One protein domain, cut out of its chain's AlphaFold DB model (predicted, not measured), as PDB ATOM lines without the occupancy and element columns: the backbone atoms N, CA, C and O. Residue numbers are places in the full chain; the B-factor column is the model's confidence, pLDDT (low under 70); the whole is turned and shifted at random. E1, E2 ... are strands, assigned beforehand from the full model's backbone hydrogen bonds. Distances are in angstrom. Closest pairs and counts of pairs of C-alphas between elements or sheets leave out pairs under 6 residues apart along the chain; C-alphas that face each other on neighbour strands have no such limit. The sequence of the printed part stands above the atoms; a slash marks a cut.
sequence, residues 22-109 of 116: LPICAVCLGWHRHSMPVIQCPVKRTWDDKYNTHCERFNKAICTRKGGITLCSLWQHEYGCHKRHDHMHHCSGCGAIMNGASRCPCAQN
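Overview. This is residues 22 to 109 of the 116 residues of an uncharacterized protein of Paxillus rubicundulus Ve08.2h10 (UniProt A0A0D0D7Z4). With little regular structure, this is a rounded body wound mostly from loops, with one small two-stranded hairpin, E1 and E2, at one side. Loops of residues 22 to 54 make one end of the longest axis, and loops around Arg 84 make the other. The printed part has 88 residues, no named helix and two antiparallel strands, E1 then E2, holding 8 residues; the class is all strand. It is compact, with a radius of gyration of the C-alphas of 11.5 A and spans of 33 by 25 by 22 A.

Along the chain. Leu 22 has its C-alpha at (91.540, 24.843, 26.530). E1, residues 55 to 58, begins at (74.985, 25.301, 16.205) and is 9.4 A long from first to last C-alpha. E2, residues 61 to 64, is 10.0 A long and ends at (70.848, 24.740, 16.812).

Arrangement. E1 and E2 form a hairpin through a tight link, antiparallel at 141 degrees. N 56 and O 63 are 2.8 A apart, within hydrogen-bond range. Residues 62 to 63 of E2 also pair antiparallel with residues 70 to 71.

Size, cuts and confidence. The C-alphas farthest apart, of Asp 49 and Arg 84, are 34.2 A apart. The printed part has no cut, and no printed residue is under 70 in pLDDT.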
ATOM      1  N   LEU A  22      92.514  23.946  27.142       78.38
ATOM      2  CA  LEU A  22      91.540  24.843  26.530       78.38
ATOM      3  C   LEU A  22      90.188  24.130  26.453       78.38
ATOM      4  O   LEU A  22      90.141  22.995  25.980       78.38
ATOM      5  N   PRO A  23      89.082  24.766  26.872       81.81
ATOM      6  CA  PRO A  23      87.771  24.173  26.684       81.81
ATOM      7  C   PRO A  23      87.462  24.078  25.190       81.81
ATOM      8  O   PRO A  23      87.764  24.994  24.419       81.81
ATOM      9  N   ILE A  24      86.789  23.000  24.793       90.88
ATOM     10  CA  ILE A  24      86.244  22.897  23.445       90.88
ATOM     11  C   ILE A  24      85.249  24.034  23.183       90.88
ATOM     12  O   ILE A  24      84.372  24.348  23.996       90.88
ATOM     13  N   CYS A  25      85.333  24.639  22.005       94.94
ATOM     14  CA  CYS A  25      84.294  25.538  21.543       94.94
ATOM     15  C   CYS A  25      83.083  24.752  21.034       94.94
ATOM     16  O   CYS A  25      83.155  24.067  20.022       94.94
ATOM     17  N   ALA A  26      81.926  24.919  21.674       95.88
ATOM     18  CA  ALA A  26      80.691  24.256  21.253       95.88
ATOM     19  C   ALA A  26      80.161  24.697  19.868       95.88
ATOM     20  O   ALA A  26      79.241  24.072  19.353       95.88
ATOM     21  N   VAL A  27      80.700  25.761  19.262       96.81
ATOM     22  CA  VAL A  27      80.301  26.207  17.914       96.81
ATOM     23  C   VAL A  27      81.181  25.558  16.848       96.81
ATOM     24  O   VAL A  27      80.678  24.780  16.044       96.81
ATOM     25  N   CYS A  28      82.489  25.837  16.852       96.69
ATOM     26  CA  CYS A  28      83.416  25.324  15.834       96.69
ATOM     27  C   CYS A  28      83.992  23.938  16.145       96.69
ATOM     28  O   CYS A  28      84.669  23.361  15.298       96.69
ATOM     29  N   LEU A  29      83.734  23.409  17.344       95.75
ATOM     30  CA  LEU A  29      84.246  22.131  17.853       95.75
ATOM     31  C   LEU A  29      85.777  22.080  17.989       95.75
ATOM     32  O   LEU A  29      86.363  21.005  18.090       95.75
ATOM     33  N   GLY A  30      86.431  23.241  17.997       93.50
ATOM     34  CA  GLY A  30      87.877  23.360  18.123       93.50
ATOM     35  C   GLY A  30      88.363  23.409  19.571       93.50
ATOM     36  O   GLY A  30      87.706  24.000  20.431       93.50
ATOM     37  N   TRP A  31      89.552  22.855  19.799       90.00
ATOM     38  CA  TRP A  31      90.323  22.914  21.048       90.00
ATOM     39  C   TRP A  31      91.517  23.863  20.881       90.00
ATOM     40  O   TRP A  31      92.669  23.523  21.137       90.00
ATOM     41  N   HIS A  32      91.244  25.067  20.385       87.81
ATOM     42  CA  HIS A  32      92.254  26.083  20.108       87.81
ATOM     43  C   HIS A  32      91.870  27.427  20.722       87.81
ATOM     44  O   HIS A  32      90.712  27.696  21.067       87.81
ATOM     45  N   ARG A  33      92.870  28.302  20.855       85.69
ATOM     46  CA  ARG A  33      92.667  29.650  21.388       85.69
ATOM     47  C   ARG A  33      91.826  30.463  20.418       85.69
ATOM     48  O   ARG A  33      92.151  30.565  19.241       85.69
ATOM     49  N   HIS A  34      90.765  31.056  20.939       85.31
ATOM     50  CA  HIS A  34      89.975  32.035  20.212       85.31
ATOM     51  C   HIS A  34      90.533  33.433  20.499       85.31
ATOM     52  O   HIS A  34      90.909  33.721  21.634       85.31
ATOM     53  N   SER A  35      90.541  34.318  19.499       87.62
ATOM     54  CA  SER A  35      90.893  35.738  19.689       87.62
ATOM     55  C   SER A  35      89.837  36.515  20.488       87.62
ATOM     56  O   SER A  35      90.075  37.646  20.898       87.62
ATOM     57  N   MET A  36      88.666  35.913  20.706       88.69
ATOM     58  CA  MET A  36      87.569  36.428  21.525       88.69
ATOM     59  C   MET A  36      87.128  35.380  22.560       88.69
ATOM     60  O   MET A  36      87.464  34.202  22.418       88.69
ATOM     61  N   PRO A  37      86.325  35.748  23.574       87.75
ATOM     62  CA  PRO A  37      85.723  34.769  24.473       87.75
ATOM     63  C   PRO A  37      84.960  33.679  23.703       87.75
ATOM     64  O   PRO A  37      84.136  33.979  22.842       87.75
ATOM     65  N   VAL A  38      85.165  32.404  24.052       88.69
ATOM     66  CA  VAL A  38      84.533  31.242  23.380       88.69
ATOM     67  C   VAL A  38      82.995  31.331  23.363       88.69
ATOM     68  O   VAL A  38      82.335  30.865  22.434       88.69
ATOM     69  N   ILE A  39      82.396  31.989  24.359       89.38
ATOM     70  CA  ILE A  39      80.944  32.239  24.435       89.38
ATOM     71  C   ILE A  39      80.416  33.223  23.373       89.38
ATOM     72  O   ILE A  39      79.204  33.337  23.204       89.38
ATOM     73  N   GLN A  40      81.310  33.925  22.674       90.94
ATOM     74  CA  GLN A  40      81.021  34.876  21.596       90.94
ATOM     75  C   GLN A  40      81.498  34.371  20.228       90.94
ATOM     76  O   GLN A  40      81.505  35.134  19.270       90.94
ATOM     77  N   CYS A  41      81.912  33.105  20.131       94.06
ATOM     78  CA  CYS A  41      82.415  32.503  18.903       94.06
ATOM     79  C   CYS A  41      81.401  32.664  17.739       94.06
ATOM     80  O   CYS A  41      80.322  32.064  17.805       94.06
ATOM     81  N   PRO A  42      81.719  33.454  16.689       94.19
ATOM     82  CA  PRO A  42      80.772  33.784  15.620       94.19
ATOM     83  C   PRO A  42      80.951  32.918  14.363       94.19
ATOM     84  O   PRO A  42      80.276  33.137  13.355       94.19
ATOM     85  N   VAL A  43      81.897  31.974  14.378       95.31
ATOM     86  CA  VAL A  43      82.249  31.205  13.181       95.31
ATOM     87  C   VAL A  43      81.096  30.333  12.715       95.31
ATOM     88  O   VAL A  43      80.339  29.748  13.490       95.31
ATOM     89  N   LYS A  44      80.976  30.259  11.392       95.50
ATOM     90  CA  LYS A  44      79.940  29.487  10.706       95.50
ATOM     91  C   LYS A  44      80.435  28.119  10.264       95.50
ATOM     92  O   LYS A  44      79.608  27.298   9.873       95.50
ATOM     93  N   ARG A  45      81.740  27.859  10.362       96.50
ATOM     94  CA  ARG A  45      82.405  26.632   9.912       96.50
ATOM     95  C   ARG A  45      83.163  25.955  11.058       96.50
ATOM     96  O   ARG A  45      83.462  26.598  12.067       96.50
ATOM     97  N   THR A  46      83.356  24.647  10.943       95.88
ATOM     98  CA  THR A  46      84.098  23.825  11.909       95.88
ATOM     99  C   THR A  46      85.578  24.207  11.940       95.88
ATOM    100  O   THR A  46      86.064  24.926  11.073       95.88
ATOM    101  N   TRP A  47      86.298  23.756  12.967       94.75
ATOM    102  CA  TRP A  47      87.722  24.051  13.175       94.75
ATOM    103  C   TRP A  47      88.628  23.652  11.996       94.75
ATOM    104  O   TRP A  47      89.691  24.243  11.834       94.75
ATOM    105  N   ASP A  48      88.212  22.669  11.193       93.75
ATOM    106  CA  ASP A  48      88.895  22.170   9.992       93.75
ATOM    107  C   ASP A  48      88.396  22.827   8.692       93.75
ATOM    108  O   ASP A  48      88.759  22.400   7.599       93.75
ATOM    109  N   ASP A  49      87.517  23.824   8.804       93.94
ATOM    110  CA  ASP A  49      86.849  24.510   7.700       93.94
ATOM    111  C   ASP A  49      86.093  23.586   6.724       93.94
ATOM    112  O   ASP A  49      85.735  23.990   5.619       93.94
ATOM    113  N   LYS A  50      85.801  22.339   7.110       93.31
ATOM    114  CA  LYS A  50      85.213  21.340   6.208       93.31
ATOM    115  C   LYS A  50      83.692  21.399   6.166       93.31
ATOM    116  O   LYS A  50      83.089  21.221   5.106       93.31
ATOM    117  N   TYR A  51      83.060  21.684   7.301       94.12
ATOM    118  CA  TYR A  51      81.609  21.645   7.448       94.12
ATOM    119  C   TYR A  51      81.060  22.951   8.013       94.12
ATOM    120  O   TYR A  51      81.720  23.669   8.763       94.12
ATOM    121  N   ASN A  52      79.801  23.250   7.686       96.06
ATOM    122  CA  ASN A  52      79.070  24.288   8.399       96.06
ATOM    123  C   ASN A  52      78.790  23.821   9.832       96.06
ATOM    124  O   ASN A  52      78.425  22.670  10.069       96.06
ATOM    125  N   THR A  53      78.921  24.738  10.782       97.06
ATOM    126  CA  THR A  53      78.582  24.510  12.192       97.06
ATOM    127  C   THR A  53      77.113  24.130  12.335       97.06
ATOM    128  O   THR A  53      76.239  24.752  11.734       97.06
ATOM    129  N   HIS A  54      76.831  23.114  13.148       96.81
ATOM    130  CA  HIS A  54      75.459  22.688  13.423       96.81
ATOM    131  C   HIS A  54      74.731  23.669  14.361       96.81
ATOM    132  O   HIS A  54      73.523  23.888  14.233       96.81
ATOM    133  N   CYS A  55      75.484  24.316  15.253       97.38
ATOM    134  CA  CYS A  55      74.985  25.301  16.205       97.38
ATOM    135  C   CYS A  55      75.622  26.679  16.016       97.38
ATOM    136  O   CYS A  55      76.632  26.843  15.334       97.38
ATOM    137  N   GLU A  56      75.037  27.671  16.672       96.88
ATOM    138  CA  GLU A  56      75.564  29.021  16.796       96.88
ATOM    139  C   GLU A  56      75.390  29.565  18.212       96.88
ATOM    140  O   GLU A  56      74.697  28.974  19.045       96.88
ATOM    141  N   ARG A  57      76.038  30.699  18.491       95.25
ATOM    142  CA  ARG A  57      75.778  31.468  19.706       95.25
ATOM    143  C   ARG A  57      74.709  32.515  19.424       95.25
ATOM    144  O   ARG A  57      74.929  33.410  18.618       95.25
ATOM    145  N   PHE A  58      73.600  32.448  20.151       92.31
ATOM    146  CA  PHE A  58      72.573  33.487  20.169       92.31
ATOM    147  C   PHE A  58      72.410  33.980  21.607       92.31
ATOM    148  O   PHE A  58      72.156  33.183  22.507       92.31
ATOM    149  N   ASN A  59      72.634  35.275  21.861       90.44
ATOM    150  CA  ASN A  59      72.618  35.855  23.215       90.44
ATOM    151  C   ASN A  59      73.439  35.053  24.248       90.44
ATOM    152  O   ASN A  59      72.991  34.807  25.365       90.44
ATOM    153  N   LYS A  60      74.657  34.631  23.871       89.31
ATOM    154  CA  LYS A  60      75.572  33.774  24.661       89.31
ATOM    155  C   LYS A  60      75.079  32.334  24.899       89.31
ATOM    156  O   LYS A  60      75.876  31.513  25.354       89.31
ATOM    157  N   ALA A  61      73.842  31.984  24.552       94.81
ATOM    158  CA  ALA A  61      73.342  30.610  24.563       94.81
ATOM    159  C   ALA A  61      73.793  29.845  23.309       94.81
ATOM    160  O   ALA A  61      74.134  30.455  22.299       94.81
ATOM    161  N   ILE A  62      73.834  28.513  23.384       96.94
ATOM    162  CA  ILE A  62      74.133  27.645  22.237       96.94
ATOM    163  C   ILE A  62      72.798  27.242  21.631       96.94
ATOM    164  O   ILE A  62      71.996  26.629  22.330       96.94
ATOM    165  N   CYS A  63      72.571  27.552  20.360       97.38
ATOM    166  CA  CYS A  63      71.331  27.217  19.671       97.38
ATOM    167  C   CYS A  63      71.627  26.426  18.402       97.38
ATOM    168  O   CYS A  63      72.581  26.725  17.683       97.38
ATOM    169  N   THR A  64      70.803  25.428  18.106       96.88
ATOM    170  CA  THR A  64      70.848  24.740  16.812       96.88
ATOM    171  C   THR A  64      70.473  25.719  15.705       96.88
ATOM    172  O   THR A  64      69.484  26.445  15.810       96.88
ATOM    173  N   ARG A  65      71.241  25.737  14.609       94.94
ATOM    174  CA  ARG A  65      70.916  26.597  13.457       94.94
ATOM    175  C   ARG A  65      69.605  26.183  12.797       94.94
ATOM    176  O   ARG A  65      68.881  27.007  12.253       94.94
ATOM    177  N   LYS A  66      69.310  24.881  12.826       92.19
ATOM    178  CA  LYS A  66      68.051  24.310  12.348       92.19
ATOM    179  C   LYS A  66      67.108  24.138  13.532       92.19
ATOM    180  O   LYS A  66      67.368  23.311  14.394       92.19
ATOM    181  N   GLY A  67      66.019  24.900  13.554       89.31
ATOM    182  CA  GLY A  67      64.971  24.787  14.573       89.31
ATOM    183  C   GLY A  67      65.168  25.655  15.818       89.31
ATOM    184  O   GLY A  67      64.223  25.803  16.582       89.31
ATOM    185  N   GLY A  68      66.342  26.266  16.025       93.88
ATOM    186  CA  GLY A  68      66.549  27.250  17.097       93.88
ATOM    187  C   GLY A  68      66.513  26.669  18.515       93.88
ATOM    188  O   GLY A  68      66.369  27.411  19.484       93.88
ATOM    189  N   ILE A  69      66.646  25.349  18.658       94.69
ATOM    190  CA  ILE A  69      66.631  24.668  19.956       94.69
ATOM    191  C   ILE A  69      67.847  25.116  20.761       94.69
ATOM    192  O   ILE A  69      68.982  24.977  20.299       94.69
ATOM    193  N   THR A  70      67.604  25.623  21.969       97.19
ATOM    194  CA  THR A  70      68.665  25.990  22.910       97.19
ATOM    195  C   THR A  70      69.228  24.744  23.583       97.19
ATOM    196  O   THR A  70      68.487  23.914  24.104       97.19
ATOM    197  N   LEU A  71      70.552  24.624  23.601       97.38
ATOM    198  CA  LEU A  71      71.272  23.483  24.147       97.38
ATOM    199  C   LEU A  71      71.828  23.776  25.537       97.38
ATOM    200  O   LEU A  71      72.223  24.897  25.870       97.38
ATOM    201  N   CYS A  72      71.930  22.726  26.346       97.12
ATOM    202  CA  CYS A  72      72.557  22.808  27.652       97.12
ATOM    203  C   CYS A  72      74.071  22.991  27.490       97.12
ATOM    204  O   CYS A  72      74.757  22.154  26.903       97.12
ATOM    205  N   SER A  73      74.614  24.080  28.041       94.44
ATOM    206  CA  SER A  73      76.057  24.355  27.970       94.44
ATOM    207  C   SER A  73      76.886  23.381  28.810       94.44
ATOM    208  O   SER A  73      77.980  23.015  28.394       94.44
ATOM    209  N   LEU A  74      76.355  22.910  29.947       94.81
ATOM    210  CA  LEU A  74      77.018  21.885  30.764       94.81
ATOM    211  C   LEU A  74      77.077  20.545  30.030       94.81
ATOM    212  O   LEU A  74      78.093  19.865  30.093       94.81
ATOM    213  N   TRP A  75      76.034  20.207  29.262       96.69
ATOM    214  CA  TRP A  75      76.028  18.996  28.441       96.69
ATOM    215  C   TRP A  75      77.168  18.983  27.420       96.69
ATOM    216  O   TRP A  75      77.728  17.930  27.147       96.69
ATOM    217  N   GLN A  76      77.567  20.149  26.898       95.62
ATOM    218  CA  GLN A  76      78.685  20.242  25.953       95.62
ATOM    219  C   GLN A  76      80.061  20.054  26.600       95.62
ATOM    220  O   GLN A  76      81.043  19.856  25.882       95.62
ATOM    221  N   HIS A  77      80.144  20.138  27.929       92.31
ATOM    222  CA  HIS A  77      81.385  20.006  28.678       92.31
ATOM    223  C   HIS A  77      81.814  18.538  28.810       92.31
ATOM    224  O   HIS A  77      81.048  17.617  28.542       92.31
ATOM    225  N   GLU A  78      83.052  18.292  29.229       89.12
ATOM    226  CA  GLU A  78      83.590  16.934  29.421       89.12
ATOM    227  C   GLU A  78      82.831  16.111  30.475       89.12
ATOM    228  O   GLU A  78      82.631  14.905  30.300       89.12
ATOM    229  N   TYR A  79      82.386  16.778  31.542       90.69
ATOM    230  CA  TYR A  79      81.640  16.180  32.649       90.69
ATOM    231  C   TYR A  79      80.144  16.013  32.346       90.69
ATOM    232  O   TYR A  79      79.444  15.322  33.080       90.69
ATOM    233  N   GLY A  80      79.646  16.628  31.270       93.12
ATOM    234  CA  GLY A  80      78.230  16.602  30.918       93.12
ATOM    235  C   GLY A  80      77.327  17.328  31.925       93.12
ATOM    236  O   GLY A  80      77.750  18.207  32.681       93.12
ATOM    237  N   CYS A  81      76.037  16.984  31.906       96.31
ATOM    238  CA  CYS A  81      75.025  17.563  32.788       96.31
ATOM    239  C   CYS A  81      74.125  16.476  33.383       96.31
ATOM    240  O   CYS A  81      73.621  15.632  32.653       96.31
ATOM    241  N   HIS A  82      73.870  16.543  34.694       94.44
ATOM    242  CA  HIS A  82      72.990  15.608  35.419       94.44
ATOM    243  C   HIS A  82      71.610  16.196  35.754       94.44
ATOM    244  O   HIS A  82      70.812  15.579  36.457       94.44
ATOM    245  N   LYS A  83      71.329  17.427  35.314       95.19
ATOM    246  CA  LYS A  83      70.033  18.073  35.544       95.19
ATOM    247  C   LYS A  83      69.001  17.527  34.560       95.19
ATOM    248  O   LYS A  83      69.322  17.271  33.406       95.19
ATOM    249  N   ARG A  84      67.749  17.431  35.012       93.31
ATOM    250  CA  ARG A  84      66.620  16.934  34.211       93.31
ATOM    251  C   ARG A  84      66.171  17.998  33.206       93.31
ATOM    252  O   ARG A  84      65.393  18.882  33.554       93.31
ATOM    253  N   HIS A  85      66.703  17.933  31.990       95.00
ATOM    254  CA  HIS A  85      66.282  18.740  30.836       95.00
ATOM    255  C   HIS A  85      66.790  18.113  29.531       95.00
ATOM    256  O   HIS A  85      67.410  18.768  28.699       95.00
ATOM    257  N   ASP A  86      66.521  16.823  29.363       92.31
ATOM    258  CA  ASP A  86      67.141  15.970  28.343       92.31
ATOM    259  C   ASP A  86      66.869  16.454  26.905       92.31
ATOM    260  O   ASP A  86      67.692  16.272  26.016       92.31
ATOM    261  N   HIS A  87      65.775  17.192  26.686       94.12
ATOM    262  CA  HIS A  87      65.479  17.872  25.415       94.12
ATOM    263  C   HIS A  87      66.517  18.944  25.014       94.12
ATOM    264  O   HIS A  87      66.516  19.417  23.882       94.12
ATOM    265  N   MET A  88      67.390  19.363  25.935       96.44
ATOM    266  CA  MET A  88      68.514  20.272  25.684       96.44
ATOM    267  C   MET A  88      69.860  19.532  25.611       96.44
ATOM    268  O   MET A  88      70.893  20.161  25.358       96.44
ATOM    269  N   HIS A  89      69.885  18.221  25.872       97.06
ATOM    270  CA  HIS A  89      71.087  17.380  25.886       97.06
ATOM    271  C   HIS A  89      71.395  16.840  24.490       97.06
ATOM    272  O   HIS A  89      71.532  15.643  24.276       97.06
ATOM    273  N   HIS A  90      71.537  17.744  23.525       96.81
ATOM    274  CA  HIS A  90      72.011  17.403  22.185       96.81
ATOM    275  C   HIS A  90      73.450  17.864  22.004       96.81
ATOM    276  O   HIS A  90      73.828  18.940  22.467       96.81
ATOM    277  N   CYS A  91      74.262  17.077  21.309       97.25
ATOM    278  CA  CYS A  91      75.603  17.465  20.912       97.25
ATOM    279  C   CYS A  91      75.538  18.668  19.970       97.25
ATOM    280  O   CYS A  91      74.881  18.609  18.930       97.25
ATOM    281  N   SER A  92      76.281  19.732  20.267       97.12
ATOM    282  CA  SER A  92      76.290  20.913  19.403       97.12
ATOM    283  C   SER A  92      76.973  20.691  18.048       97.12
ATOM    284  O   SER A  92      76.793  21.508  17.147       97.12
ATOM    285  N   GLY A  93      77.742  19.607  17.899       96.12
ATOM    286  CA  GLY A  93      78.438  19.246  16.663       96.12
ATOM    287  C   GLY A  93      77.654  18.305  15.752       96.12
ATOM    288  O   GLY A  93      77.485  18.603  14.573       96.12
ATOM    289  N   CYS A  94      77.161  17.186  16.293       95.31
ATOM    290  CA  CYS A  94      76.487  16.140  15.513       95.31
ATOM    291  C   CYS A  94      74.985  15.983  15.810       95.31
ATOM    292  O   CYS A  94      74.322  15.193  15.146       95.31
ATOM    293  N   GLY A  95      74.440  16.690  16.808       95.19
ATOM    294  CA  GLY A  95      73.030  16.600  17.212       95.19
ATOM    295  C   GLY A  95      72.654  15.372  18.058       95.19
ATOM    296  O   GLY A  95      71.525  15.291  18.542       95.19
ATOM    297  N   ALA A  96      73.578  14.427  18.271       95.50
ATOM    298  CA  ALA A  96      73.330  13.207  19.041       95.50
ATOM    299  C   ALA A  96      73.025  13.491  20.522       95.50
ATOM    300  O   ALA A  96      73.590  14.411  21.107       95.50
ATOM    301  N   ILE A  97      72.191  12.659  21.146       95.19
ATOM    302  CA  ILE A  97      71.821  12.787  22.569       95.19
ATOM    303  C   ILE A  97      72.755  12.036  23.527       95.19
ATOM    304  O   ILE A  97      72.609  12.118  24.739       95.19
ATOM    305  N   MET A  98      73.707  11.268  22.995       93.62
ATOM    306  CA  MET A  98      74.583  10.405  23.797       93.62
ATOM    307  C   MET A  98      75.843  11.120  24.293       93.62
ATOM    308  O   MET A  98      76.530  10.618  25.179       93.62
ATOM    309  N   ASN A  99      76.178  12.275  23.715       94.00
ATOM    310  CA  ASN A  99      77.413  12.986  24.009       94.00
ATOM    311  C   ASN A  99      77.254  14.505  23.872       94.00
ATOM    312  O   ASN A  99      76.407  15.002  23.131       94.00
ATOM    313  N   GLY A 100      78.126  15.242  24.558       95.81
ATOM    314  CA  GLY A 100      78.356  16.667  24.333       95.81
ATOM    315  C   GLY A 100      79.360  16.942  23.216       95.81
ATOM    316  O   GLY A 100      79.907  16.020  22.604       95.81
ATOM    317  N   ALA A 101      79.641  18.223  22.972       95.69
ATOM    318  CA  ALA A 101      80.705  18.673  22.073       95.69
ATOM    319  C   ALA A 101      82.078  18.082  22.443       95.69
ATOM    320  O   ALA A 101      82.799  17.631  21.561       95.69
ATOM    321  N   SER A 102      82.406  18.035  23.737       93.56
ATOM    322  CA  SER A 102      83.683  17.534  24.282       93.56
ATOM    323  C   SER A 102      84.066  16.126  23.826       93.56
ATOM    324  O   SER A 102      85.248  15.829  23.703       93.56
ATOM    325  N   ARG A 103      83.073  15.274  23.555       93.06
ATOM    326  CA  ARG A 103      83.247  13.885  23.098       93.06
ATOM    327  C   ARG A 103      82.664  13.665  21.700       93.06
ATOM    328  O   ARG A 103      82.322  12.546  21.334       93.06
ATOM    329  N   CYS A 104      82.467  14.741  20.940       95.06
ATOM    330  CA  CYS A 104      81.927  14.663  19.591       95.06
ATOM    331  C   CYS A 104      82.991  14.113  18.628       95.06
ATOM    332  O   CYS A 104      84.096  14.648  18.608       95.06
ATOM    333  N   PRO A 105      82.662  13.149  17.751       92.81
ATOM    334  CA  PRO A 105      83.583  12.691  16.705       92.81
ATOM    335  C   PRO A 105      84.021  13.789  15.724       92.81
ATOM    336  O   PRO A 105      85.032  13.647  15.048       92.81
ATOM    337  N   CYS A 106      83.255  14.880  15.622       92.44
ATOM    338  CA  CYS A 106      83.586  16.036  14.784       92.44
ATOM    339  C   CYS A 106      84.485  17.062  15.501       92.44
ATOM    340  O   CYS A 106      84.870  18.066  14.898       92.44
ATOM    341  N   ALA A 107      84.775  16.860  16.790       93.25
ATOM    342  CA  ALA A 107      85.649  17.739  17.549       93.25
ATOM    343  C   ALA A 107      87.108  17.600  17.122       93.25
ATOM    344  O   ALA A 107      87.554  16.545  16.680       93.25
ATOM    345  N   GLN A 108      87.858  18.686  17.278       93.00
ATOM    346  CA  GLN A 108      89.302  18.665  17.110       93.00
ATOM    347  C   GLN A 108      89.908  17.720  18.148       93.00
ATOM    348  O   GLN A 108      89.603  17.828  19.335       93.00
ATOM    349  N   ASN A 109      90.788  16.819  17.715       82.44
ATOM    350  CA  ASN A 109      91.512  15.964  18.645       82.44
ATOM    351  C   ASN A 109      92.452  16.818  19.496       82.44
ATOM    352  O   ASN A 109      93.260  17.588  18.967       82.44
TER     353      ASN A 109